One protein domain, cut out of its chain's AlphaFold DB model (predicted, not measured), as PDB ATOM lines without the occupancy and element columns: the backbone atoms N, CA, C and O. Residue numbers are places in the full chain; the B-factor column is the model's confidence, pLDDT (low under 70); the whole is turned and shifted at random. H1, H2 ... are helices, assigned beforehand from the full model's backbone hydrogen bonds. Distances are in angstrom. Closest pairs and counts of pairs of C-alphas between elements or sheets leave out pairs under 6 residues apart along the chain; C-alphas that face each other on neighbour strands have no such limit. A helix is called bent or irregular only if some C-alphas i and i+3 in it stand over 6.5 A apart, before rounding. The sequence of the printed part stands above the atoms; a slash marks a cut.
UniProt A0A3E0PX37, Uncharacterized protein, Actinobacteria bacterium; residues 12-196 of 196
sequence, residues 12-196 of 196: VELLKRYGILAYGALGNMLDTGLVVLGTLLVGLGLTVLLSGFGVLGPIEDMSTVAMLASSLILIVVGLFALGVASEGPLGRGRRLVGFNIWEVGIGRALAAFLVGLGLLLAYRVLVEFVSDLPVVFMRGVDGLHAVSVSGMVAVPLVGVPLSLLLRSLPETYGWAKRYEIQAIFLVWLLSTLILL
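This is residues 12 to 196 of the 196 residues of an uncharacterized protein of Actinobacteria bacterium (UniProt A0A3E0PX37). Two long helical hairpins, H1 with H2 and H4 with H5a, pack together as an elongated up-and-down bundle of four, each running against the one before it. H7 packs slantwise on H1 and H5a, and the short H5b and H6 lie toward the end away from the H1 to H2 link. The printed part has 185 residues with seven named helices, H1 to H7 in order, and no named strand: all helix. It is compact, with a radius of gyration of the C-alphas of 18.4 A, and spans 59 by 37 by 26 A.

H1, residues 12 to 52, and H2, residues 64 to 87, form a hairpin, with closest C-alphas Gly 38 and Gly 78 at 3.9 A. H3, residues 93 to 96, touches H1, closest C-alphas Arg 95 and Gly 24 at 6.3 A. H4, residues 101 to 130, touches H1 at a steep tilt of 44 degrees, closest C-alphas Ala 111 and Leu 26 at 4.6 A. H5, residues 135 to 168, was assigned as one helix by its hydrogen bonds but is bent, C-alphas 157 and 160 being 6.6 A apart; its arms are H5a, to 157, and H5b, from 160. H4 and H5a form a hairpin, closest C-alphas Gly 116 and Ser 148 at 4.0 A. H6, residues 171 to 177, only just touches H5b, with 3 pairs of C-alphas within 8 A, closest Lys 177 and Arg 167 at 5.5 A. H7, residues 180 to 195, touches H5a, closest C-alphas Thr 192 and Ala 146 at 5.1 A. Every O i to N i+4 pair is within hydrogen-bond range in H1, H2, H5b and H7, against 24 of 26 in H4, 17 of 19 in H5a and 1 of 3 in H6, which has 2 of 4 O i to N i+3 pairs; H3 is too short.

H1 runs 58.3 A from C-alpha 12 at (6.737, -56.282, -49.492); H2 measures 34.7 A, H4 42.0 A, H5a 32.2 A and H7 23.1 A, ending at C-alpha 195 (36.128, -49.681, -19.457).

The farthest C-alphas, Val 12 and Gly 54, are 62.2 A apart. The printed part has no cut; the H1 to H2 link is long. Residues 88 to 97 have pLDDT under 70.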
ATOM      1  N   VAL A  12       5.451 -56.221 -48.787       86.19
ATOM      2  CA  VAL A  12       6.737 -56.282 -49.492       86.19
ATOM      3  C   VAL A  12       7.447 -54.921 -49.511       86.19
ATOM      4  O   VAL A  12       8.659 -54.860 -49.303       86.19
ATOM      5  N   GLU A  13       6.722 -53.822 -49.724       85.06
ATOM      6  CA  GLU A  13       7.289 -52.464 -49.704       85.06
ATOM      7  C   GLU A  13       7.734 -52.058 -48.301       85.06
ATOM      8  O   GLU A  13       8.832 -51.516 -48.143       85.06
ATOM      9  N   LEU A  14       6.944 -52.407 -47.282       83.94
ATOM     10  CA  LEU A  14       7.318 -52.237 -45.876       83.94
ATOM     11  C   LEU A  14       8.596 -53.013 -45.546       83.94
ATOM     12  O   LEU A  14       9.539 -52.443 -44.995       83.94
ATOM     13  N   LEU A  15       8.669 -54.290 -45.935       86.00
ATOM     14  CA  LEU A  15       9.855 -55.120 -45.718       86.00
ATOM     15  C   LEU A  15      11.092 -54.513 -46.393       86.00
ATOM     16  O   LEU A  15      12.155 -54.416 -45.780       86.00
ATOM     17  N   LYS A  16      10.952 -54.048 -47.639       86.94
ATOM     18  CA  LYS A  16      12.032 -53.388 -48.381       86.94
ATOM     19  C   LYS A  16      12.480 -52.102 -47.686       86.94
ATOM     20  O   LYS A  16      13.681 -51.874 -47.539       86.94
ATOM     21  N   ARG A  17      11.533 -51.279 -47.229       85.00
ATOM     22  CA  ARG A  17      11.799 -50.027 -46.512       85.00
ATOM     23  C   ARG A  17      12.568 -50.288 -45.211       85.00
ATOM     24  O   ARG A  17      13.633 -49.706 -45.014       85.00
ATOM     25  N   TYR A  18      12.104 -51.204 -44.363       86.56
ATOM     26  CA  TYR A  18      12.806 -51.536 -43.115       86.56
ATOM     27  C   TYR A  18      14.118 -52.298 -43.339       86.56
ATOM     28  O   TYR A  18      15.063 -52.108 -42.578       86.56
ATOM     29  N   GLY A  19      14.234 -53.082 -44.412       85.88
ATOM     30  CA  GLY A  19      15.495 -53.706 -44.813       85.88
ATOM     31  C   GLY A  19      16.574 -52.674 -45.155       85.88
ATOM     32  O   GLY A  19      17.716 -52.807 -44.720       85.88
ATOM     33  N   ILE A  20      16.211 -51.595 -45.859       86.38
ATOM     34  CA  ILE A  20      17.128 -50.479 -46.158       86.38
ATOM     35  C   ILE A  20      17.547 -49.755 -44.872       86.38
ATOM     36  O   ILE A  20      18.729 -49.437 -44.710       86.38
ATOM     37  N   LEU A  21      16.603 -49.525 -43.951       87.19
ATOM     38  CA  LEU A  21      16.882 -48.936 -42.638       87.19
ATOM     39  C   LEU A  21      17.874 -49.792 -41.846       87.19
ATOM     40  O   LEU A  21      18.877 -49.268 -41.364       87.19
ATOM     41  N   ALA A  22      17.612 -51.097 -41.743       87.62
ATOM     42  CA  ALA A  22      18.450 -52.041 -41.013       87.62
ATOM     43  C   ALA A  22      19.854 -52.119 -41.620       87.62
ATOM     44  O   ALA A  22      20.837 -51.971 -40.901       87.62
ATOM     45  N   TYR A  23      19.959 -52.258 -42.944       87.56
ATOM     46  CA  TYR A  23      21.243 -52.290 -43.642       87.56
ATOM     47  C   TYR A  23      22.040 -50.992 -43.455       87.56
ATOM     48  O   TYR A  23      23.241 -51.021 -43.192       87.56
ATOM     49  N   GLY A  24      21.374 -49.836 -43.554       87.19
ATOM     50  CA  GLY A  24      22.004 -48.534 -43.347       87.19
ATOM     51  C   GLY A  24      22.462 -48.310 -41.904       87.19
ATOM     52  O   GLY A  24      23.568 -47.824 -41.682       87.19
ATOM     53  N   ALA A  25      21.631 -48.673 -40.925       89.62
ATOM     54  CA  ALA A  25      21.965 -48.543 -39.511       89.62
ATOM     55  C   ALA A  25      23.090 -49.503 -39.101       89.62
ATOM     56  O   ALA A  25      24.024 -49.075 -38.425       89.62
ATOM     57  N   LEU A  26      23.028 -50.763 -39.549       90.88
ATOM     58  CA  LEU A  26      24.041 -51.779 -39.270       90.88
ATOM     59  C   LEU A  26      25.392 -51.400 -39.868       90.88
ATOM     60  O   LEU A  26      26.379 -51.421 -39.144       90.88
ATOM     61  N   GLY A  27      25.425 -50.985 -41.137       89.06
ATOM     62  CA  GLY A  27      26.658 -50.529 -41.781       89.06
ATOM     63  C   GLY A  27      27.302 -49.368 -41.024       89.06
ATOM     64  O   GLY A  27      28.456 -49.459 -40.634       89.06
ATOM     65  N   ASN A  28      26.530 -48.323 -40.707       89.19
ATOM     66  CA  ASN A  28      27.069 -47.165 -39.989       89.19
ATOM     67  C   ASN A  28      27.625 -47.528 -38.600       89.19
ATOM     68  O   ASN A  28      28.647 -46.977 -38.188       89.19
ATOM     69  N   MET A  29      26.945 -48.411 -37.860       93.12
ATOM     70  CA  MET A  29      27.401 -48.827 -36.529       93.12
ATOM     71  C   MET A  29      28.599 -49.763 -36.599       93.12
ATOM     72  O   MET A  29      29.492 -49.645 -35.768       93.12
ATOM     73  N   LEU A  30      28.640 -50.651 -37.594       93.44
ATOM     74  CA  LEU A  30      29.773 -51.536 -37.822       93.44
ATOM     75  C   LEU A  30      31.019 -50.720 -38.152       93.44
ATOM     76  O   LEU A  30      32.034 -50.884 -37.484       93.44
ATOM     77  N   ASP A  31      30.915 -49.791 -39.104       92.19
ATOM     78  CA  ASP A  31      32.024 -48.915 -39.469       92.19
ATOM     79  C   ASP A  31      32.506 -48.131 -38.250       92.19
ATOM     80  O   ASP A  31      33.692 -48.122 -37.948       92.19
ATOM     81  N   THR A  32      31.583 -47.517 -37.500       93.25
ATOM     82  CA  THR A  32      31.937 -46.731 -36.309       93.25
ATOM     83  C   THR A  32      32.643 -47.591 -35.259       93.25
ATOM     84  O   THR A  32      33.678 -47.179 -34.739       93.25
ATOM     85  N   GLY A  33      32.134 -48.795 -34.979       94.81
ATOM     86  CA  GLY A  33      32.759 -49.735 -34.047       94.81
ATOM     87  C   GLY A  33      34.149 -50.185 -34.504       94.81
ATOM     88  O   GLY A  33      35.075 -50.238 -33.695       94.81
ATOM     89  N   LEU A  34      34.331 -50.429 -35.807       95.00
ATOM     90  CA  LEU A  34      35.630 -50.756 -36.399       95.00
ATOM     91  C   LEU A  34      36.606 -49.577 -36.351       95.00
ATOM     92  O   LEU A  34      37.790 -49.798 -36.100       95.00
ATOM     93  N   VAL A  35      36.139 -48.332 -36.517       95.44
ATOM     94  CA  VAL A  35      36.992 -47.148 -36.324       95.44
ATOM     95  C   VAL A  35      37.488 -47.070 -34.881       95.44
ATOM     96  O   VAL A  35      38.679 -46.846 -34.657       95.44
ATOM     97  N   VAL A  36      36.601 -47.265 -33.899       96.62
ATOM     98  CA  VAL A  36      36.969 -47.246 -32.472       96.62
ATOM     99  C   VAL A  36      37.987 -48.343 -32.163       96.62
ATOM    100  O   VAL A  36      39.043 -48.049 -31.604       96.62
ATOM    101  N   LEU A  37      37.709 -49.581 -32.581       96.69
ATOM    102  CA  LEU A  37      38.616 -50.712 -32.390       96.69
ATOM    103  C   LEU A  37      39.970 -50.471 -33.067       96.69
ATOM    104  O   LEU A  37      41.013 -50.643 -32.444       96.69
ATOM    105  N   GLY A  38      39.963 -50.032 -34.325       96.25
ATOM    106  CA  GLY A  38      41.179 -49.748 -35.077       96.25
ATOM    107  C   GLY A  38      42.024 -48.654 -34.427       96.25
ATOM    108  O   GLY A  38      43.231 -48.819 -34.275       96.25
ATOM    109  N   THR A  39      41.388 -47.580 -33.955       96.25
ATOM    110  CA  THR A  39      42.064 -46.485 -33.239       96.25
ATOM    111  C   THR A  39      42.702 -46.974 -31.942       96.25
ATOM    112  O   THR A  39      43.847 -46.629 -31.647       96.25
ATOM    113  N   LEU A  40      41.991 -47.812 -31.187       96.56
ATOM    114  CA  LEU A  40      42.480 -48.404 -29.944       96.56
ATOM    115  C   LEU A  40      43.695 -49.305 -30.190       96.56
ATOM    116  O   LEU A  40      44.713 -49.152 -29.518       96.56
ATOM    117  N   LEU A  41      43.620 -50.205 -31.175       96.44
ATOM    118  CA  LEU A  41      44.706 -51.137 -31.494       96.44
ATOM    119  C   LEU A  41      45.945 -50.423 -32.043       96.44
ATOM    120  O   LEU A  41      47.063 -50.753 -31.646       96.44
ATOM    121  N   VAL A  42      45.762 -49.413 -32.900       97.38
ATOM    122  CA  VAL A  42      46.871 -48.566 -33.368       97.38
ATOM    123  C   VAL A  42      47.494 -47.813 -32.195       97.38
ATOM    124  O   VAL A  42      48.716 -47.798 -32.075       97.38
ATOM    125  N   GLY A  43      46.681 -47.233 -31.308       95.81
ATOM    126  CA  GLY A  43      47.161 -46.542 -30.109       95.81
ATOM    127  C   GLY A  43      47.994 -47.455 -29.208       95.81
ATOM    128  O   GLY A  43      49.135 -47.126 -28.893       95.81
ATOM    129  N   LEU A  44      47.466 -48.636 -28.874       94.69
ATOM    130  CA  LEU A  44      48.172 -49.646 -28.083       94.69
ATOM    131  C   LEU A  44      49.478 -50.082 -28.761       94.69
ATOM    132  O   LEU A  44      50.527 -50.125 -28.119       94.69
ATOM    133  N   GLY A  45      49.430 -50.362 -30.065       95.12
ATOM    134  CA  GLY A  45      50.604 -50.731 -30.846       95.12
ATOM    135  C   GLY A  45      51.681 -49.644 -30.826       95.12
ATOM    136  O   GLY A  45      52.845 -49.948 -30.583       95.12
ATOM    137  N   LEU A  46      51.308 -48.370 -30.979       96.25
ATOM    138  CA  LEU A  46      52.241 -47.245 -30.874       96.25
ATOM    139  C   LEU A  46      52.847 -47.118 -29.472       96.25
ATOM    140  O   LEU A  46      54.055 -46.921 -29.352       96.25
ATOM    141  N   THR A  47      52.055 -47.275 -28.408       93.88
ATOM    142  CA  THR A  47      52.570 -47.273 -27.028       93.88
ATOM    143  C   THR A  47      53.613 -48.371 -26.823       93.88
ATOM    144  O   THR A  47      54.669 -48.135 -26.229       93.88
ATOM    145  N   VAL A  48      53.362 -49.565 -27.358       93.56
ATOM    146  CA  VAL A  48      54.272 -50.715 -27.240       93.56
ATOM    147  C   VAL A  48      55.529 -50.515 -28.078       93.56
ATOM    148  O   VAL A  48      56.625 -50.808 -27.606       93.56
ATOM    149  N   LEU A  49      55.395 -49.944 -29.278       93.94
ATOM    150  CA  LEU A  49      56.517 -49.575 -30.140       93.94
ATOM    151  C   LEU A  49      57.450 -48.578 -29.439       93.94
ATOM    152  O   LEU A  49      58.660 -48.789 -29.380       93.94
ATOM    153  N   LEU A  50      56.882 -47.511 -28.869       94.06
ATOM    154  CA  LEU A  50      57.637 -46.489 -28.136       94.06
ATOM    155  C   LEU A  50      58.314 -47.055 -26.884       94.06
ATOM    156  O   LEU A  50      59.441 -46.672 -26.571       94.06
ATOM    157  N   SER A  51      57.662 -47.996 -26.199       91.88
ATOM    158  CA  SER A  51      58.257 -48.710 -25.062       91.88
ATOM    159  C   SER A  51      59.412 -49.613 -25.509       91.88
ATOM    160  O   SER A  51      60.458 -49.636 -24.868       91.88
ATOM    161  N   GLY A  52      59.282 -50.281 -26.661       89.31
ATOM    162  CA  GLY A  52      60.355 -51.072 -27.271       89.31
ATOM    163  C   GLY A  52      61.588 -50.242 -27.643       89.31
ATOM    164  O   GLY A  52      62.708 -50.724 -27.522       89.31
ATOM    165  N   PHE A  53      61.413 -48.975 -28.027       91.81
ATOM    166  CA  PHE A  53      62.524 -48.041 -28.252       91.81
ATOM    167  C   PHE A  53      63.082 -47.397 -26.971       91.81
ATOM    168  O   PHE A  53      64.023 -46.610 -27.050       91.81
ATOM    169  N   GLY A  54      62.515 -47.702 -25.799       87.56
ATOM    170  CA  GLY A  54      62.917 -47.106 -24.523       87.56
ATOM    171  C   GLY A  54      62.483 -45.648 -24.341       87.56
ATOM    172  O   GLY A  54      63.018 -44.960 -23.476       87.56
ATOM    173  N   VAL A  55      61.533 -45.157 -25.148       92.19
ATOM    174  CA  VAL A  55      60.952 -43.806 -25.002       92.19
ATOM    175  C   VAL A  55      59.951 -43.768 -23.845       92.19
ATOM    176  O   VAL A  55      59.859 -42.774 -23.128       92.19
ATOM    177  N   LEU A  56      59.204 -44.858 -23.667       89.00
ATOM    178  CA  LEU A  56      58.302 -45.084 -22.536       89.00
ATOM    179  C   LEU A  56      58.881 -46.164 -21.612       89.00
ATOM    180  O   LEU A  56      59.783 -46.907 -22.003       89.00
ATOM    181  N   GLY A  57      58.364 -46.246 -20.381       80.06
ATOM    182  CA  GLY A  57      58.756 -47.289 -19.431       80.06
ATOM    183  C   GLY A  57      58.483 -48.703 -19.971       80.06
ATOM    184  O   GLY A  57      57.570 -48.876 -20.783       80.06
ATOM    185  N   PRO A  58      59.258 -49.717 -19.543       71.81
ATOM    186  CA  PRO A  58      59.080 -51.088 -20.012       71.81
ATOM    187  C   PRO A  58      57.670 -51.603 -19.687       71.81
ATOM    188  O   PRO A  58      57.168 -51.428 -18.575       71.81
ATOM    189  N   ILE A  59      57.030 -52.225 -20.681       78.25
ATOM    190  CA  ILE A  59      55.733 -52.890 -20.525       78.25
ATOM    191  C   ILE A  59      56.013 -54.334 -20.148       78.25
ATOM    192  O   ILE A  59      56.300 -55.150 -21.024       78.25
ATOM    193  N   GLU A  60      55.900 -54.614 -18.850       74.00
ATOM    194  CA  GLU A  60      56.125 -55.942 -18.270       74.00
ATOM    195  C   GLU A  60      57.521 -56.504 -18.626       74.00
ATOM    196  O   GLU A  60      58.347 -55.818 -19.233       74.00
ATOM    197  N   ASP A  61      57.837 -57.733 -18.214       78.19
ATOM    198  CA  ASP A  61      59.146 -58.369 -18.453       78.19
ATOM    199  C   ASP A  61      59.311 -58.845 -19.915       78.19
ATOM    200  O   ASP A  61      59.763 -59.957 -20.204       78.19
ATOM    201  N   MET A  62      58.899 -58.015 -20.877       84.25
ATOM    202  CA  MET A  62      58.977 -58.311 -22.304       84.25
ATOM    203  C   MET A  62      60.334 -57.932 -22.892       84.25
ATOM    204  O   MET A  62      60.879 -56.858 -22.644       84.25
ATOM    205  N   SER A  63      60.858 -58.791 -23.768       89.44
ATOM    206  CA  SER A  63      62.038 -58.450 -24.563       89.44
ATOM    207  C   SER A  63      61.710 -57.375 -25.604       89.44
ATOM    208  O   SER A  63      60.618 -57.354 -26.176       89.44
ATOM    209  N   THR A  64      62.689 -56.529 -25.932       88.88
ATOM    210  CA  THR A  64      62.584 -55.505 -26.989       88.88
ATOM    211  C   THR A  64      62.040 -56.088 -28.295       88.88
ATOM    212  O   THR A  64      61.144 -55.520 -28.910       88.88
ATOM    213  N   VAL A  65      62.536 -57.262 -28.706       89.38
ATOM    214  CA  VAL A  65      62.104 -57.937 -29.940       89.38
ATOM    215  C   VAL A  65      60.623 -58.318 -29.876       89.38
ATOM    216  O   VAL A  65      59.895 -58.082 -30.839       89.38
ATOM    217  N   ALA A  66      60.160 -58.851 -28.741       88.94
ATOM    218  CA  ALA A  66      58.754 -59.200 -28.552       88.94
ATOM    219  C   ALA A  66      57.848 -57.959 -28.586       88.94
ATOM    220  O   ALA A  66      56.775 -58.006 -29.191       88.94
ATOM    221  N   MET A  67      58.286 -56.841 -28.000       91.75
ATOM    222  CA  MET A  67      57.550 -55.573 -28.050       91.75
ATOM    223  C   MET A  67      57.431 -55.052 -29.488       91.75
ATOM    224  O   MET A  67      56.327 -54.755 -29.941       91.75
ATOM    225  N   LEU A  68      58.539 -55.009 -30.237       92.19
ATOM    226  CA  LEU A  68      58.543 -54.539 -31.627       92.19
ATOM    227  C   LEU A  68      57.659 -55.417 -32.525       92.19
ATOM    228  O   LEU A  68      56.818 -54.892 -33.256       92.19
ATOM    229  N   ALA A  69      57.775 -56.745 -32.425       92.94
ATOM    230  CA  ALA A  69      56.948 -57.669 -33.202       92.94
ATOM    231  C   ALA A  69      55.450 -57.529 -32.872       92.94
ATOM    232  O   ALA A  69      54.622 -57.420 -33.777       92.94
ATOM    233  N   SER A  70      55.102 -57.464 -31.582       92.50
ATOM    234  CA  SER A  70      53.708 -57.320 -31.140       92.50
ATOM    235  C   SER A  70      53.118 -55.979 -31.575       92.50
ATOM    236  O   SER A  70      51.988 -55.928 -32.060       92.50
ATOM    237  N   SER A  71      53.899 -54.896 -31.474       94.56
ATOM    238  CA  SER A  71      53.473 -53.563 -31.908       94.56
ATOM    239  C   SER A  71      53.138 -53.511 -33.398       94.56
ATOM    240  O   SER A  71      52.108 -52.953 -33.771       94.56
ATOM    241  N   LEU A  72      53.953 -54.152 -34.244       95.56
ATOM    242  CA  LEU A  72      53.713 -54.216 -35.681       95.56
ATOM    243  C   LEU A  72      52.395 -54.932 -35.985       95.56
ATOM    244  O   LEU A  72      51.595 -54.426 -36.767       95.56
ATOM    245  N   ILE A  73      52.153 -56.078 -35.346       95.38
ATOM    246  CA  ILE A  73      50.924 -56.851 -35.560       95.38
ATOM    247  C   ILE A  73      49.700 -56.036 -35.128       95.38
ATOM    248  O   ILE A  73      48.745 -55.929 -35.893       95.38
ATOM    249  N   LEU A  74      49.738 -55.405 -33.952       94.62
ATOM    250  CA  LEU A  74      48.632 -54.575 -33.461       94.62
ATOM    251  C   LEU A  74      48.345 -53.384 -34.376       94.62
ATOM    252  O   LEU A  74      47.183 -53.117 -34.678       94.62
ATOM    253  N   ILE A  75      49.387 -52.707 -34.867       96.62
ATOM    254  CA  ILE A  75      49.238 -51.599 -35.817       96.62
ATOM    255  C   ILE A  75      48.630 -52.098 -37.127       96.62
ATOM    256  O   ILE A  75      47.699 -51.477 -37.625       96.62
ATOM    257  N   VAL A  76      49.102 -53.220 -37.678       97.25
ATOM    258  CA  VAL A  76      48.569 -53.775 -38.934       97.25
ATOM    259  C   VAL A  76      47.101 -54.170 -38.784       97.25
ATOM    260  O   VAL A  76      46.286 -53.796 -39.625       97.25
ATOM    261  N   VAL A  77      46.740 -54.871 -37.708       95.00
ATOM    262  CA  VAL A  77      45.345 -55.260 -37.438       95.00
ATOM    263  C   VAL A  77      44.472 -54.024 -37.207       95.00
ATOM    264  O   VAL A  77      43.369 -53.934 -37.749       95.00
ATOM    265  N   GLY A  78      44.971 -53.039 -36.459       95.25
ATOM    266  CA  GLY A  78      44.267 -51.785 -36.225       95.25
ATOM    267  C   GLY A  78      44.045 -50.982 -37.510       95.25
ATOM    268  O   GLY A  78      42.926 -50.552 -37.782       95.25
ATOM    269  N   LEU A  79      45.073 -50.844 -38.352       95.75
ATOM    270  CA  LEU A  79      44.976 -50.194 -39.663       95.75
ATOM    271  C   LEU A  79      44.053 -50.956 -40.615       95.75
ATOM    272  O   LEU A  79      43.328 -50.323 -41.377       95.75
ATOM    273  N   PHE A  80      44.038 -52.287 -40.559       93.88
ATOM    274  CA  PHE A  80      43.092 -53.093 -41.326       93.88
ATOM    275  C   PHE A  80      41.648 -52.790 -40.913       93.88
ATOM    276  O   PHE A  80      40.813 -52.532 -41.777       93.88
ATOM    277  N   ALA A  81      41.357 -52.730 -39.609       92.81
ATOM    278  CA  ALA A  81      40.032 -52.350 -39.115       92.81
ATOM    279  C   ALA A  81      39.629 -50.933 -39.567       92.81
ATOM    280  O   ALA A  81      38.502 -50.731 -40.021       92.81
ATOM    281  N   LEU A  82      40.562 -49.972 -39.524       91.94
ATOM    282  CA  LEU A  82      40.346 -48.622 -40.063       91.94
ATOM    283  C   LEU A  82      40.100 -48.634 -41.579       91.94
ATOM    284  O   LEU A  82      39.228 -47.913 -42.062       91.94
ATOM    285  N   GLY A  83      40.836 -49.461 -42.322       89.88
ATOM    286  CA  GLY A  83      40.679 -49.662 -43.761       89.88
ATOM    287  C   GLY A  83      39.283 -50.164 -44.112       89.88
ATOM    288  O   GLY A  83      38.577 -49.503 -44.873       89.88
ATOM    289  N   VAL A  84      38.844 -51.254 -43.476       88.62
ATOM    290  CA  VAL A  84      37.486 -51.803 -43.641       88.62
ATOM    291  C   VAL A  84      36.429 -50.749 -43.308       88.62
ATOM    292  O   VAL A  84      35.477 -50.571 -44.066       88.62
ATOM    293  N   ALA A  85      36.615 -49.999 -42.220       87.25
ATOM    294  CA  ALA A  85      35.688 -48.937 -41.851       87.25
ATOM    295  C   ALA A  85      35.640 -47.801 -42.893       87.25
ATOM    296  O   ALA A  85      34.570 -47.259 -43.163       87.25
ATOM    297  N   SER A  86      36.780 -47.450 -43.498       81.50
ATOM    298  CA  SER A  86      36.884 -46.390 -44.514       81.50
ATOM    299  C   SER A  86      36.228 -46.740 -45.853       81.50
ATOM    300  O   SER A  86      35.748 -45.843 -46.550       81.50
ATOM    301  N   GLU A  87      36.167 -48.029 -46.198       76.25
ATOM    302  CA  GLU A  87      35.412 -48.533 -47.355       76.25
ATOM    303  C   GLU A  87      33.903 -48.594 -47.072       76.25
ATOM    304  O   GLU A  87      33.064 -48.584 -47.985       76.25
ATOM    305  N   GLY A  88      33.560 -48.625 -45.785       60.06
ATOM    306  CA  GLY A  88      32.207 -48.593 -45.279       60.06
ATOM    307  C   GLY A  88      31.455 -47.292 -45.601       60.06
ATOM    308  O   GLY A  88      32.031 -46.264 -45.971       60.06
ATOM    309  N   PRO A  89      30.115 -47.297 -45.520       54.84
ATOM    310  CA  PRO A  89      29.248 -46.138 -45.749       54.84
ATOM    311  C   PRO A  89      29.428 -44.915 -44.813       54.84
ATOM    312  O   PRO A  89      28.480 -44.132 -44.701       54.84
ATOM    313  N   LEU A  90      30.614 -44.644 -44.252       51.94
ATOM    314  CA  LEU A  90      30.935 -43.492 -43.382       51.94
ATOM    315  C   LEU A  90      30.615 -42.093 -43.964       51.94
ATOM    316  O   LEU A  90      30.638 -41.100 -43.244       51.94
ATOM    317  N   GLY A  91      30.234 -41.979 -45.239       47.22
ATOM    318  CA  GLY A  91      29.779 -40.729 -45.872       47.22
ATOM    319  C   GLY A  91      28.313 -40.708 -46.324       47.22
ATOM    320  O   GLY A  91      27.863 -39.727 -46.918       47.22
ATOM    321  N   ARG A  92      27.538 -41.777 -46.096       53.16
ATOM    322  CA  ARG A  92      26.175 -41.926 -46.642       53.16
ATOM    323  C   ARG A  92      25.079 -41.717 -45.597       53.16
ATOM    324  O   ARG A  92      24.052 -42.394 -45.646       53.16
ATOM    325  N   GLY A  93      25.204 -40.695 -44.743       51.59
ATOM    326  CA  GLY A  93      24.090 -40.187 -43.913       51.59
ATOM    327  C   GLY A  93      22.806 -39.895 -44.718       51.59
ATOM    328  O   GLY A  93      21.702 -39.911 -44.182       51.59
ATOM    329  N   ARG A  94      22.940 -39.756 -46.047       53.03
ATOM    330  CA  ARG A  94      21.852 -39.697 -47.032       53.03
ATOM    331  C   ARG A  94      20.972 -40.954 -47.138       53.03
ATOM    332  O   ARG A  94      19.856 -40.835 -47.621       53.03
ATOM    333  N   ARG A  95      21.418 -42.139 -46.697       58.62
ATOM    334  CA  ARG A  95      20.643 -43.400 -46.805       58.62
ATOM    335  C   ARG A  95      19.459 -43.490 -45.846       58.62
ATOM    336  O   ARG A  95      18.564 -44.294 -46.068       58.62
ATOM    337  N   LEU A  96      19.455 -42.670 -44.797       65.62
ATOM    338  CA  LEU A  96      18.386 -42.616 -43.795       65.62
ATOM    339  C   LEU A  96      17.524 -41.352 -43.937       65.62
ATOM    340  O   LEU A  96      16.712 -41.052 -43.060       65.62
ATOM    341  N   VAL A  97      17.726 -40.585 -45.012       65.62
ATOM    342  CA  VAL A  97      16.920 -39.408 -45.347       65.62
ATOM    343  C   VAL A  97      15.583 -39.906 -45.891       65.62
ATOM    344  O   VAL A  97      15.555 -40.640 -46.872       65.62
ATOM    345  N   GLY A  98      14.489 -39.550 -45.214       73.00
ATOM    346  CA  GLY A  98      13.131 -40.012 -45.531       73.00
ATOM    347  C   GLY A  98      12.508 -40.946 -44.486       73.00
ATOM    348  O   GLY A  98      11.303 -41.161 -44.525       73.00
ATOM    349  N   PHE A  99      13.287 -41.454 -43.524       82.56
ATOM    350  CA  PHE A  99      12.758 -42.193 -42.371       82.56
ATOM    351  C   PHE A  99      12.418 -41.262 -41.211       82.56
ATOM    352  O   PHE A  99      13.058 -40.218 -41.032       82.56
ATOM    353  N   ASN A 100      11.443 -41.670 -40.396       86.19
ATOM    354  CA  ASN A 100      11.101 -40.946 -39.178       86.19
ATOM    355  C   ASN A 100      12.280 -41.007 -38.185       86.19
ATOM    356  O   ASN A 100      13.008 -42.000 -38.121       86.19
ATOM    357  N   ILE A 101      12.478 -39.946 -37.401       86.00
ATOM    358  CA  ILE A 101      13.615 -39.815 -36.478       86.00
ATOM    359  C   ILE A 101      13.660 -40.974 -35.470       86.00
ATOM    360  O   ILE A 101      14.726 -41.527 -35.213       86.00
ATOM    361  N   TRP A 102      12.493 -41.411 -34.988       87.94
ATOM    362  CA  TRP A 102      12.364 -42.528 -34.052       87.94
ATOM    363  C   TRP A 102      12.705 -43.882 -34.680       87.94
ATOM    364  O   TRP A 102      13.379 -44.687 -34.044       87.94
ATOM    365  N   GLU A 103      12.316 -44.118 -35.939       89.50
ATOM    366  CA  GLU A 103      12.670 -45.343 -36.675       89.50
ATOM    367  C   GLU A 103      14.193 -45.456 -36.816       89.50
ATOM    368  O   GLU A 103      14.772 -46.516 -36.583       89.50
ATOM    369  N   VAL A 104      14.857 -44.339 -37.135       89.44
ATOM    370  CA  VAL A 104      16.323 -44.285 -37.215       89.44
ATOM    371  C   VAL A 104      16.966 -44.534 -35.858       89.44
ATOM    372  O   VAL A 104      17.945 -45.274 -35.788       89.44
ATOM    373  N   GLY A 105      16.420 -43.950 -34.791       90.81
ATOM    374  CA  GLY A 105      16.885 -44.178 -33.425       90.81
ATOM    375  C   GLY A 105      16.865 -45.654 -33.044       90.81
ATOM    376  O   GLY A 105      17.896 -46.209 -32.675       90.81
ATOM    377  N   ILE A 106      15.715 -46.308 -33.216       93.25
ATOM    378  CA  ILE A 106      15.548 -47.735 -32.911       93.25
ATOM    379  C   ILE A 106      16.479 -48.583 -33.782       93.25
ATOM    380  O   ILE A 106      17.201 -49.432 -33.261       93.25
ATOM    381  N   GLY A 107      16.518 -48.323 -35.093       92.81
ATOM    382  CA  GLY A 107      17.382 -49.058 -36.017       92.81
ATOM    383  C   GLY A 107      18.859 -48.963 -35.635       92.81
ATOM    384  O   GLY A 107      19.570 -49.962 -35.658       92.81
ATOM    385  N   ARG A 108      19.313 -47.778 -35.218       93.06
ATOM    386  CA  ARG A 108      20.685 -47.537 -34.756       93.06
ATOM    387  C   ARG A 108      20.998 -48.180 -33.414       93.06
ATOM    388  O   ARG A 108      22.085 -48.725 -33.269       93.06
ATOM    389  N   ALA A 109      20.071 -48.135 -32.462       95.94
ATOM    390  CA  ALA A 109      20.243 -48.780 -31.165       95.94
ATOM    391  C   ALA A 109      20.373 -50.302 -31.321       95.94
ATOM    392  O   ALA A 109      21.309 -50.897 -30.792       95.94
ATOM    393  N   LEU A 110      19.493 -50.915 -32.120       96.44
ATOM    394  CA  LEU A 110      19.565 -52.343 -32.438       96.44
ATOM    395  C   LEU A 110      20.845 -52.689 -33.205       96.44
ATOM    396  O   LEU A 110      21.509 -53.664 -32.876       96.44
ATOM    397  N   ALA A 111      21.222 -51.878 -34.194       94.88
ATOM    398  CA  ALA A 111      22.458 -52.068 -34.944       94.88
ATOM    399  C   ALA A 111      23.704 -52.008 -34.049       94.88
ATOM    400  O   ALA A 111      24.551 -52.890 -34.142       94.88
ATOM    401  N   ALA A 112      23.807 -51.011 -33.166       96.12
ATOM    402  CA  ALA A 112      24.923 -50.883 -32.231       96.12
ATOM    403  C   ALA A 112      25.006 -52.090 -31.291       96.12
ATOM    404  O   ALA A 112      26.076 -52.672 -31.126       96.12
ATOM    405  N   PHE A 113      23.857 -52.528 -30.766       97.69
ATOM    406  CA  PHE A 113      23.774 -53.725 -29.939       97.69
ATOM    407  C   PHE A 113      24.238 -54.981 -30.686       97.69
ATOM    408  O   PHE A 113      25.032 -55.749 -30.152       97.69
ATOM    409  N   LEU A 114      23.787 -55.186 -31.928       97.50
ATOM    410  CA  LEU A 114      24.176 -56.343 -32.739       97.50
ATOM    411  C   LEU A 114      25.659 -56.320 -33.122       97.50
ATOM    412  O   LEU A 114      26.302 -57.365 -33.103       97.50
ATOM    413  N   VAL A 115      26.210 -55.147 -33.440       96.62
ATOM    414  CA  VAL A 115      27.646 -54.988 -33.712       96.62
ATOM    415  C   VAL A 115      28.453 -55.299 -32.457       96.62
ATOM    416  O   VAL A 115      29.373 -56.110 -32.519       96.62
ATOM    417  N   GLY A 116      28.080 -54.726 -31.310       96.75
ATOM    418  CA  GLY A 116      28.732 -55.017 -30.036       96.75
ATOM    419  C   GLY A 116      28.638 -56.496 -29.656       96.75
ATOM    420  O   GLY A 116      29.634 -57.086 -29.254       96.75
ATOM    421  N   LEU A 117      27.491 -57.140 -29.887       97.81
ATOM    422  CA  LEU A 117      27.329 -58.582 -29.696       97.81
ATOM    423  C   LEU A 117      28.239 -59.391 -30.632       97.81
ATOM    424  O   LEU A 117      28.865 -60.352 -30.192       97.81
ATOM    425  N   GLY A 118      28.338 -59.007 -31.906       97.19
ATOM    426  CA  GLY A 118      29.232 -59.649 -32.871       97.19
ATOM    427  C   GLY A 118      30.702 -59.552 -32.459       97.19
ATOM    428  O   GLY A 118      31.420 -60.551 -32.497       97.19
ATOM    429  N   LEU A 119      31.132 -58.379 -31.991       96.44
ATOM    430  CA  LEU A 119      32.480 -58.174 -31.455       96.44
ATOM    431  C   LEU A 119      32.705 -58.962 -30.153       96.44
ATOM    432  O   LEU A 119      33.779 -59.529 -29.972       96.44
ATOM    433  N   LEU A 120      31.688 -59.093 -29.294       97.12
ATOM    434  CA  LEU A 120      31.772 -59.892 -28.068       97.12
ATOM    435  C   LEU A 120      31.949 -61.384 -28.375       97.12
ATOM    436  O   LEU A 120      32.697 -62.082 -27.690       97.12
ATOM    437  N   LEU A 121      31.269 -61.886 -29.408       97.06
ATOM    438  CA  LEU A 121      31.463 -63.252 -29.891       97.06
ATOM    439  C   LEU A 121      32.880 -63.441 -30.443       97.06
ATOM    440  O   LEU A 121      33.520 -64.437 -30.117       97.06
ATOM    441  N   ALA A 122      33.393 -62.471 -31.208       94.75
ATOM    442  CA  ALA A 122      34.775 -62.492 -31.681       94.75
ATOM    443  C   ALA A 122      35.781 -62.487 -30.516       94.75
ATOM    444  O   ALA A 122      36.724 -63.271 -30.534       94.75
ATOM    445  N   TYR A 123      35.548 -61.680 -29.475       94.69
ATOM    446  CA  TYR A 123      36.353 -61.672 -28.248       94.69
ATOM    447  C   TYR A 123      36.435 -63.058 -27.606       94.69
ATOM    448  O   TYR A 123      37.533 -63.536 -27.342       94.69
ATOM    449  N   ARG A 124      35.292 -63.730 -27.408       94.31
ATOM    450  CA  ARG A 124      35.259 -65.060 -26.773       94.31
ATOM    451  C   ARG A 124      36.113 -66.079 -27.514       94.31
ATOM    452  O   ARG A 124      36.786 -66.873 -26.878       94.31
ATOM    453  N   VAL A 125      36.085 -66.026 -28.842       94.38
ATOM    454  CA  VAL A 125      36.911 -66.892 -29.685       94.38
ATOM    455  C   VAL A 125      38.384 -66.490 -29.572       94.38
ATOM    456  O   VAL A 125      39.234 -67.345 -29.369       94.38
ATOM    457  N   LEU A 126      38.699 -65.197 -29.668       92.69
ATOM    458  CA  LEU A 126      40.078 -64.699 -29.702       92.69
ATOM    459  C   LEU A 126      40.844 -64.869 -28.386       92.69
ATOM    460  O   LEU A 126      42.044 -65.117 -28.443       92.69
ATOM    461  N   VAL A 127      40.187 -64.766 -27.224       93.12
ATOM    462  CA  VAL A 127      40.844 -64.957 -25.914       93.12
ATOM    463  C   VAL A 127      41.564 -66.301 -25.839       93.12
ATOM    464  O   VAL A 127      42.698 -66.357 -25.372       93.12
ATOM    465  N   GLU A 128      40.944 -67.367 -26.345       90.88
ATOM    466  CA  GLU A 128      41.520 -68.716 -26.313       90.88
ATOM    467  C   GLU A 128      42.772 -68.844 -27.192       90.88
ATOM    468  O   GLU A 128      43.678 -69.603 -26.869       90.88
ATOM    469  N   PHE A 129      42.860 -68.085 -28.290       90.06
ATOM    470  CA  PHE A 129      44.033 -68.102 -29.173       90.06
ATOM    471  C   PHE A 129      45.182 -67.232 -28.670       90.06
ATOM    472  O   PHE A 129      46.323 -67.400 -29.098       90.06
ATOM    473  N   VAL A 130      44.874 -66.257 -27.819       91.62
ATOM    474  CA  VAL A 130      45.806 -65.204 -27.415       91.62
ATOM    475  C   VAL A 130      46.351 -65.427 -25.999       91.62
ATOM    476  O   VAL A 130      47.346 -64.804 -25.636       91.62
ATOM    477  N   SER A 131      45.782 -66.358 -25.229       87.81
ATOM    478  CA  SER A 131      46.195 -66.647 -23.848       87.81
ATOM    479  C   SER A 131      47.668 -67.029 -23.697       87.81
ATOM    480  O   SER A 131      48.275 -66.711 -22.678       87.81
ATOM    481  N   ASP A 132      48.244 -67.674 -24.715       89.31
ATOM    482  CA  ASP A 132      49.639 -68.135 -24.710       89.31
ATOM    483  C   ASP A 132      50.598 -67.149 -25.409       89.31
ATOM    484  O   ASP A 132      51.801 -67.403 -25.529       89.31
ATOM    485  N   LEU A 133      50.076 -66.023 -25.906       88.94
ATOM    486  CA  LEU A 133      50.842 -64.980 -26.588       88.94
ATOM    487  C   LEU A 133      51.307 -63.892 -25.605       88.94
ATOM    488  O   LEU A 133      50.826 -63.814 -24.475       88.94
ATOM    489  N   PRO A 134      52.238 -63.006 -26.019       88.06
ATOM    490  CA  PRO A 134      52.634 -61.871 -25.196       88.06
ATOM    491  C   PRO A 134      51.442 -61.054 -24.685       88.06
ATOM    492  O   PRO A 134      50.510 -60.761 -25.435       88.06
ATOM    493  N   VAL A 135      51.523 -60.609 -23.428       89.25
ATOM    494  CA  VAL A 135      50.457 -59.903 -22.687       89.25
ATOM    495  C   VAL A 135      49.818 -58.729 -23.438       89.25
ATOM    496  O   VAL A 135      48.646 -58.410 -23.250       89.25
ATOM    497  N   VAL A 136      50.561 -58.084 -24.337       89.88
ATOM    498  CA  VAL A 136      50.056 -56.968 -25.142       89.88
ATOM    499  C   VAL A 136      48.884 -57.400 -26.021       89.88
ATOM    500  O   VAL A 136      47.945 -56.630 -26.218       89.88
ATOM    501  N   PHE A 137      48.903 -58.632 -26.527       91.12
ATOM    502  CA  PHE A 137      47.789 -59.155 -27.302       91.12
ATOM    503  C   PHE A 137      46.554 -59.364 -26.429       91.12
ATOM    504  O   PHE A 137      45.461 -59.017 -26.870       91.12
ATOM    505  N   MET A 138      46.723 -59.815 -25.181       92.19
ATOM    506  CA  MET A 138      45.621 -59.873 -24.217       92.19
ATOM    507  C   MET A 138      45.021 -58.485 -23.979       92.19
ATOM    508  O   MET A 138      43.812 -58.335 -24.099       92.19
ATOM    509  N   ARG A 139      45.845 -57.438 -23.815       91.81
ATOM    510  CA  ARG A 139      45.344 -56.050 -23.717       91.81
ATOM    511  C   ARG A 139      44.594 -55.589 -24.970       91.81
ATOM    512  O   ARG A 139      43.623 -54.843 -24.878       91.81
ATOM    513  N   GLY A 140      45.023 -56.029 -26.154       92.50
ATOM    514  CA  GLY A 140      44.301 -55.775 -27.404       92.50
ATOM    515  C   GLY A 140      42.927 -56.454 -27.435       92.50
ATOM    516  O   GLY A 140      41.943 -55.854 -27.868       92.50
ATOM    517  N   VAL A 141      42.848 -57.687 -26.933       94.25
ATOM    518  CA  VAL A 141      41.607 -58.464 -26.813       94.25
ATOM    519  C   VAL A 141      40.687 -57.892 -25.722       94.25
ATOM    520  O   VAL A 141      39.480 -57.797 -25.938       94.25
ATOM    521  N   ASP A 142      41.230 -57.397 -24.611       94.50
ATOM    522  CA  ASP A 142      40.475 -56.641 -23.603       94.50
ATOM    523  C   ASP A 142      39.904 -55.344 -24.196       94.50
ATOM    524  O   ASP A 142      38.751 -54.991 -23.948       94.50
ATOM    525  N   GLY A 143      40.661 -54.688 -25.081       94.62
ATOM    526  CA  GLY A 143      40.177 -53.595 -25.923       94.62
ATOM    527  C   GLY A 143      38.956 -53.981 -26.751       94.62
ATOM    528  O   GLY A 143      37.950 -53.272 -26.743       94.62
ATOM    529  N   LEU A 144      38.998 -55.134 -27.421       96.31
ATOM    530  CA  LEU A 144      37.854 -55.656 -28.169       96.31
ATOM    531  C   LEU A 144      36.640 -55.897 -27.261       96.31
ATOM    532  O   LEU A 144      35.521 -55.527 -27.630       96.31
ATOM    533  N   HIS A 145      36.838 -56.463 -26.069       97.12
ATOM    534  CA  HIS A 145      35.770 -56.636 -25.081       97.12
ATOM    535  C   HIS A 145      35.157 -55.295 -24.656       97.12
ATOM    536  O   HIS A 145      33.935 -55.136 -24.702       97.12
ATOM    537  N   ALA A 146      35.988 -54.307 -24.320       97.31
ATOM    538  CA  ALA A 146      35.545 -52.970 -23.937       97.31
ATOM    539  C   ALA A 146      34.732 -52.291 -25.055       97.31
ATOM    540  O   ALA A 146      33.645 -51.770 -24.792       97.31
ATOM    541  N   VAL A 147      35.191 -52.374 -26.313       97.38
ATOM    542  CA  VAL A 147      34.453 -51.863 -27.485       97.38
ATOM    543  C   VAL A 147      33.107 -52.570 -27.628       97.38
ATOM    544  O   VAL A 147      32.093 -51.924 -27.899       97.38
ATOM    545  N   SER A 148      33.079 -53.885 -27.418       97.00
ATOM    546  CA  SER A 148      31.868 -54.704 -27.518       97.00
ATOM    547  C   SER A 148      30.813 -54.286 -26.494       97.00
ATOM    548  O   SER A 148      29.678 -53.972 -26.857       97.00
ATOM    549  N   VAL A 149      31.201 -54.220 -25.217       97.44
ATOM    550  CA  VAL A 149      30.312 -53.839 -24.108       97.44
ATOM    551  C   VAL A 149      29.841 -52.394 -24.260       97.44
ATOM    552  O   VAL A 149      28.647 -52.115 -24.133       97.44
ATOM    553  N   SER A 150      30.747 -51.476 -24.605       97.06
ATOM    554  CA  SER A 150      30.405 -50.082 -24.902       97.06
ATOM    555  C   SER A 150      29.371 -49.975 -26.035       97.06
ATOM    556  O   SER A 150      28.365 -49.269 -25.896       97.06
ATOM    557  N   GLY A 151      29.553 -50.737 -27.117       95.44
ATOM    558  CA  GLY A 151      28.631 -50.778 -28.254       95.44
ATOM    559  C   GLY A 151      27.245 -51.316 -27.902       95.44
ATOM    560  O   GLY A 151      26.246 -50.855 -28.451       95.44
ATOM    561  N   MET A 152      27.158 -52.246 -26.948       97.69
ATOM    562  CA  MET A 152      25.885 -52.802 -26.473       97.69
ATOM    563  C   MET A 152      25.162 -51.909 -25.460       97.69
ATOM    564  O   MET A 152      23.942 -52.005 -25.342       97.69
ATOM    565  N   VAL A 153      25.889 -51.057 -24.729       96.81
ATOM    566  CA  VAL A 153      25.341 -50.307 -23.587       96.81
ATOM    567  C   VAL A 153      25.409 -48.796 -23.805       96.81
ATOM    568  O   VAL A 153      24.377 -48.136 -23.925       96.81
ATOM    569  N   ALA A 154      26.612 -48.227 -23.881       96.75
ATOM    570  CA  ALA A 154      26.806 -46.781 -23.941       96.75
ATOM    571  C   ALA A 154      26.286 -46.180 -25.254       96.75
ATOM    572  O   ALA A 154      25.692 -45.099 -25.260       96.75
ATOM    573  N   VAL A 155      26.458 -46.884 -26.374       96.75
ATOM    574  CA  VAL A 155      25.996 -46.382 -27.672       96.75
ATOM    575  C   VAL A 155      24.465 -46.331 -27.755       96.75
ATOM    576  O   VAL A 155      23.955 -45.255 -28.062       96.75
ATOM    577  N   PRO A 156      23.692 -47.387 -27.429       96.62
ATOM    578  CA  PRO A 156      22.232 -47.302 -27.411       96.62
ATOM    579  C   PRO A 156      21.680 -46.288 -26.403       96.62
ATOM    580  O   PRO A 156      20.695 -45.619 -26.707       96.62
ATOM    581  N   LEU A 157      22.303 -46.159 -25.225       96.81
ATOM    582  CA  LEU A 157      21.791 -45.313 -24.139       96.81
ATOM    583  C   LEU A 157      22.195 -43.840 -24.246       96.81
ATOM    584  O   LEU A 157      21.461 -42.978 -23.774       96.81
ATOM    585  N   VAL A 158      23.350 -43.537 -24.842       96.69
ATOM    586  CA  VAL A 158      23.895 -42.171 -24.903       96.69
ATOM    587  C   VAL A 158      24.196 -41.764 -26.338       96.69
ATOM    588  O   VAL A 158      23.731 -40.718 -26.787       96.69
ATOM    589  N   GLY A 159      24.919 -42.598 -27.087       94.50
ATOM    590  CA  GLY A 159      25.344 -42.279 -28.454       94.50
ATOM    591  C   GLY A 159      24.163 -42.049 -29.400       94.50
ATOM    592  O   GLY A 159      24.110 -41.045 -30.111       94.50
ATOM    593  N   VAL A 160      23.178 -42.945 -29.374       94.69
ATOM    594  CA  VAL A 160      21.981 -42.860 -30.214       94.69
ATOM    595  C   VAL A 160      21.106 -41.671 -29.811       94.69
ATOM    596  O   VAL A 160      20.836 -40.861 -30.701       94.69
ATOM    597  N   PRO A 161      20.714 -41.470 -28.537       95.00
ATOM    598  CA  PRO A 161      19.983 -40.268 -28.134       95.00
ATOM    599  C   PRO A 161      20.697 -38.970 -28.506       95.00
ATOM    600  O   PRO A 161      20.066 -38.075 -29.063       95.00
ATOM    601  N   LEU A 162      22.016 -38.885 -28.307       93.25
ATOM    602  CA  LEU A 162      22.808 -37.722 -28.712       93.25
ATOM    603  C   LEU A 162      22.752 -37.495 -30.230       93.25
ATOM    604  O   LEU A 162      22.577 -36.363 -30.685       93.25
ATOM    605  N   SER A 163      22.827 -38.569 -31.019       91.25
ATOM    606  CA  SER A 163      22.687 -38.499 -32.478       91.25
ATOM    607  C   SER A 163      21.308 -37.969 -32.903       91.25
ATOM    608  O   SER A 163      21.211 -37.120 -33.790       91.25
ATOM    609  N   LEU A 164      20.239 -38.391 -32.218       90.81
ATOM    610  CA  LEU A 164      18.875 -37.928 -32.483       90.81
ATOM    611  C   LEU A 164      18.690 -36.462 -32.088       90.81
ATOM    612  O   LEU A 164      18.061 -35.713 -32.837       90.81
ATOM    613  N   LEU A 165      19.280 -36.035 -30.966       90.81
ATOM    614  CA  LEU A 165      19.291 -34.631 -30.556       90.81
ATOM    615  C   LEU A 165      19.951 -33.760 -31.628       90.81
ATOM    616  O   LEU A 165      19.336 -32.795 -32.082       90.81
ATOM    617  N   LEU A 166      21.136 -34.141 -32.118       88.56
ATOM    618  CA  LEU A 166      21.816 -33.426 -33.206       88.56
ATOM    619  C   LEU A 166      20.976 -33.379 -34.485       88.56
ATOM    620  O   LEU A 166      20.892 -32.338 -35.139       88.56
ATOM    621  N   ARG A 167      20.306 -34.482 -34.829       85.25
ATOM    622  CA  ARG A 167      19.430 -34.561 -36.004       85.25
ATOM    623  C   ARG A 167      18.176 -33.696 -35.876       85.25
ATOM    624  O   ARG A 167      17.685 -33.198 -36.891       85.25
ATOM    625  N   SER A 168      17.681 -33.505 -34.656       87.31
ATOM    626  CA  SER A 168      16.501 -32.685 -34.357       87.31
ATOM    627  C   SER A 168      16.755 -31.172 -34.398       87.31
ATOM    628  O   SER A 168      15.800 -30.398 -34.377       87.31
ATOM    629  N   LEU A 169      18.019 -30.733 -34.488       87.31
ATOM    630  CA  LEU A 169      18.362 -29.310 -34.501       87.31
ATOM    631  C   LEU A 169      17.752 -28.561 -35.708       87.31
ATOM    632  O   LEU A 169      17.570 -29.147 -36.781       87.31
ATOM    633  N   PRO A 170      17.473 -27.249 -35.586       86.62
ATOM    634  CA  PRO A 170      17.060 -26.412 -36.713       86.62
ATOM    635  C   PRO A 170      18.083 -26.398 -37.863       86.62
ATOM    636  O   PRO A 170      19.283 -26.551 -37.636       86.62
ATOM    637  N   GLU A 171      17.631 -26.150 -39.098       83.19
ATOM    638  CA  GLU A 171      18.504 -26.065 -40.290       83.19
ATOM    639  C   GLU A 171      19.577 -24.970 -40.190       83.19
ATOM    640  O   GLU A 171      20.653 -25.096 -40.772       83.19
ATOM    641  N   THR A 172      19.341 -23.939 -39.377       84.62
ATOM    642  CA  THR A 172      20.334 -22.907 -39.038       84.62
ATOM    643  C   THR A 172      21.623 -23.510 -38.459       84.62
ATOM    644  O   THR A 172      22.704 -22.949 -38.625       84.62
ATOM    645  N   TYR A 173      21.532 -24.694 -37.842       82.75
ATOM    646  CA  TYR A 173      22.655 -25.476 -37.320       82.75
ATOM    647  C   TYR A 173      22.998 -26.675 -38.214       82.75
ATOM    648  O   TYR A 173      23.442 -27.717 -37.733       82.75
ATOM    649  N   GLY A 174      22.824 -26.550 -39.534       77.12
ATOM    650  CA  GLY A 174      23.128 -27.615 -40.497       77.12
ATOM    651  C   GLY A 174      24.575 -28.128 -40.437       77.12
ATOM    652  O   GLY A 174      24.842 -29.255 -40.853       77.12
ATOM    653  N   TRP A 175      25.507 -27.349 -39.878       79.44
ATOM    654  CA  TRP A 175      26.864 -27.805 -39.567       79.44
ATOM    655  C   TRP A 175      26.875 -28.873 -38.461       79.44
ATOM    656  O   TRP A 175      27.530 -29.896 -38.628       79.44
ATOM    657  N   ALA A 176      26.098 -28.702 -37.385       80.19
ATOM    658  CA  ALA A 176      26.031 -29.626 -36.250       80.19
ATOM    659  C   ALA A 176      25.425 -30.983 -36.647       80.19
ATOM    660  O   ALA A 176      25.891 -32.031 -36.205       80.19
ATOM    661  N   LYS A 177      24.457 -30.981 -37.573       78.62
ATOM    662  CA  LYS A 177      23.863 -32.208 -38.136       78.62
ATOM    663  C   LYS A 177      24.884 -33.108 -38.841       78.62
ATOM    664  O   LYS A 177      24.685 -34.317 -38.907       78.62
ATOM    665  N   ARG A 178      25.983 -32.542 -39.364       81.12
ATOM    666  CA  ARG A 178      27.054 -33.312 -40.024       81.12
ATOM    667  C   ARG A 178      27.915 -34.101 -39.042       81.12
ATOM    668  O   ARG A 178      28.599 -35.014 -39.486       81.12
ATOM    669  N   TYR A 179      27.859 -33.762 -37.752       84.12
ATOM    670  CA  TYR A 179      28.641 -34.393 -36.688       84.12
ATOM    671  C   TYR A 179      27.906 -35.543 -35.983       84.12
ATOM    672  O   TYR A 179      28.380 -36.053 -34.973       84.12
ATOM    673  N   GLU A 180      26.748 -35.965 -36.495       85.69
ATOM    674  CA  GLU A 180      25.910 -37.001 -35.884       85.69
ATOM    675  C   GLU A 180      26.665 -38.325 -35.650       85.69
ATOM    676  O   GLU A 180      26.604 -38.886 -34.558       85.69
ATOM    677  N   ILE A 181      27.404 -38.812 -36.654       86.75
ATOM    678  CA  ILE A 181      28.171 -40.067 -36.552       86.75
ATOM    679  C   ILE A 181      29.433 -39.870 -35.709       86.75
ATOM    680  O   ILE A 181      29.796 -40.740 -34.924       86.75
ATOM    681  N   GLN A 182      30.066 -38.701 -35.802       89.12
ATOM    682  CA  GLN A 182      31.232 -38.331 -35.004       89.12
ATOM    683  C   GLN A 182      30.882 -38.278 -33.512       89.12
ATOM    684  O   GLN A 182      31.683 -38.692 -32.683       89.12
ATOM    685  N   ALA A 183      29.675 -37.832 -33.158       91.25
ATOM    686  CA  ALA A 183      29.193 -37.861 -31.782       91.25
ATOM    687  C   ALA A 183      29.038 -39.300 -31.261       91.25
ATOM    688  O   ALA A 183      29.456 -39.592 -30.144       91.25
ATOM    689  N   ILE A 184      28.502 -40.213 -32.082       93.25
ATOM    690  CA  ILE A 184      28.417 -41.643 -31.737       93.25
ATOM    691  C   ILE A 184      29.817 -42.233 -31.556       93.25
ATOM    692  O   ILE A 184      30.065 -42.897 -30.551       93.25
ATOM    693  N   PHE A 185      30.733 -41.951 -32.486       94.44
ATOM    694  CA  PHE A 185      32.136 -42.353 -32.395       94.44
ATOM    695  C   PHE A 185      32.768 -41.892 -31.079       94.44
ATOM    696  O   PHE A 185      33.361 -42.704 -30.378       94.44
ATOM    697  N   LEU A 186      32.607 -40.616 -30.712       95.25
ATOM    698  CA  LEU A 186      33.169 -40.075 -29.475       95.25
ATOM    699  C   LEU A 186      32.591 -40.763 -28.238       95.25
ATOM    700  O   LEU A 186      33.349 -41.122 -27.343       95.25
ATOM    701  N   VAL A 187      31.275 -40.984 -28.186       96.88
ATOM    702  CA  VAL A 187      30.650 -41.700 -27.062       96.88
ATOM    703  C   VAL A 187      31.188 -43.124 -26.961       96.88
ATOM    704  O   VAL A 187      31.544 -43.565 -25.867       96.88
ATOM    705  N   TRP A 188      31.274 -43.835 -28.084       97.38
ATOM    706  CA  TRP A 188      31.768 -45.210 -28.128       97.38
ATOM    707  C   TRP A 188      33.240 -45.280 -27.710       97.38
ATOM    708  O   TRP A 188      33.593 -46.059 -26.826       97.38
ATOM    709  N   LEU A 189      34.088 -44.406 -28.255       96.19
ATOM    710  CA  LEU A 189      35.505 -44.327 -27.908       96.19
ATOM    711  C   LEU A 189      35.708 -44.004 -26.425       96.19
ATOM    712  O   LEU A 189      36.413 -44.732 -25.736       96.19
ATOM    713  N   LEU A 190      35.076 -42.946 -25.913       97.12
ATOM    714  CA  LEU A 190      35.257 -42.522 -24.522       97.12
ATOM    715  C   LEU A 190      34.771 -43.581 -23.536       97.12
ATOM    716  O   LEU A 190      35.462 -43.880 -22.571       97.12
ATOM    717  N   SER A 191      33.609 -44.185 -23.784       96.69
ATOM    718  CA  SER A 191      33.116 -45.258 -22.914       96.69
ATOM    719  C   SER A 191      33.960 -46.530 -23.011       96.69
ATOM    720  O   SER A 191      34.126 -47.200 -22.002       96.69
ATOM    721  N   THR A 192      34.548 -46.830 -24.173       96.50
ATOM    722  CA  THR A 192      35.544 -47.908 -24.304       96.50
ATOM    723  C   THR A 192      36.773 -47.618 -23.444       96.50
ATOM    724  O   THR A 192      37.212 -48.489 -22.708       96.50
ATOM    725  N   LEU A 193      37.297 -46.390 -23.492       94.62
ATOM    726  CA  LEU A 193      38.457 -45.984 -22.692       94.62
ATOM    727  C   LEU A 193      38.177 -45.986 -21.184       94.62
ATOM    728  O   LEU A 193      39.097 -46.194 -20.413       94.62
ATOM    729  N   ILE A 194      36.931 -45.754 -20.760       95.81
ATOM    730  CA  ILE A 194      36.524 -45.845 -19.346       95.81
ATOM    731  C   ILE A 194      36.469 -47.304 -18.863       95.81
ATOM    732  O   ILE A 194      36.609 -47.558 -17.670       95.81
ATOM    733  N   LEU A 195      36.213 -48.252 -19.769       92.38
ATOM    734  CA  LEU A 195      36.128 -49.681 -19.457       92.38
ATOM    735  C   LEU A 195      37.492 -50.391 -19.463       92.38
ATOM    736  O   LEU A 195      37.551 -51.541 -19.032       92.38
ATOM    737  N   LEU A 196      38.538 -49.731 -19.971       87.62
ATOM    738  CA  LEU A 196      39.927 -50.201 -19.992       87.62
ATOM    739  C   LEU A 196      40.701 -49.721 -18.764       87.62
ATOM    740  O   LEU A 196      41.520 -50.520 -18.263       87.62
TER     741      LEU A 196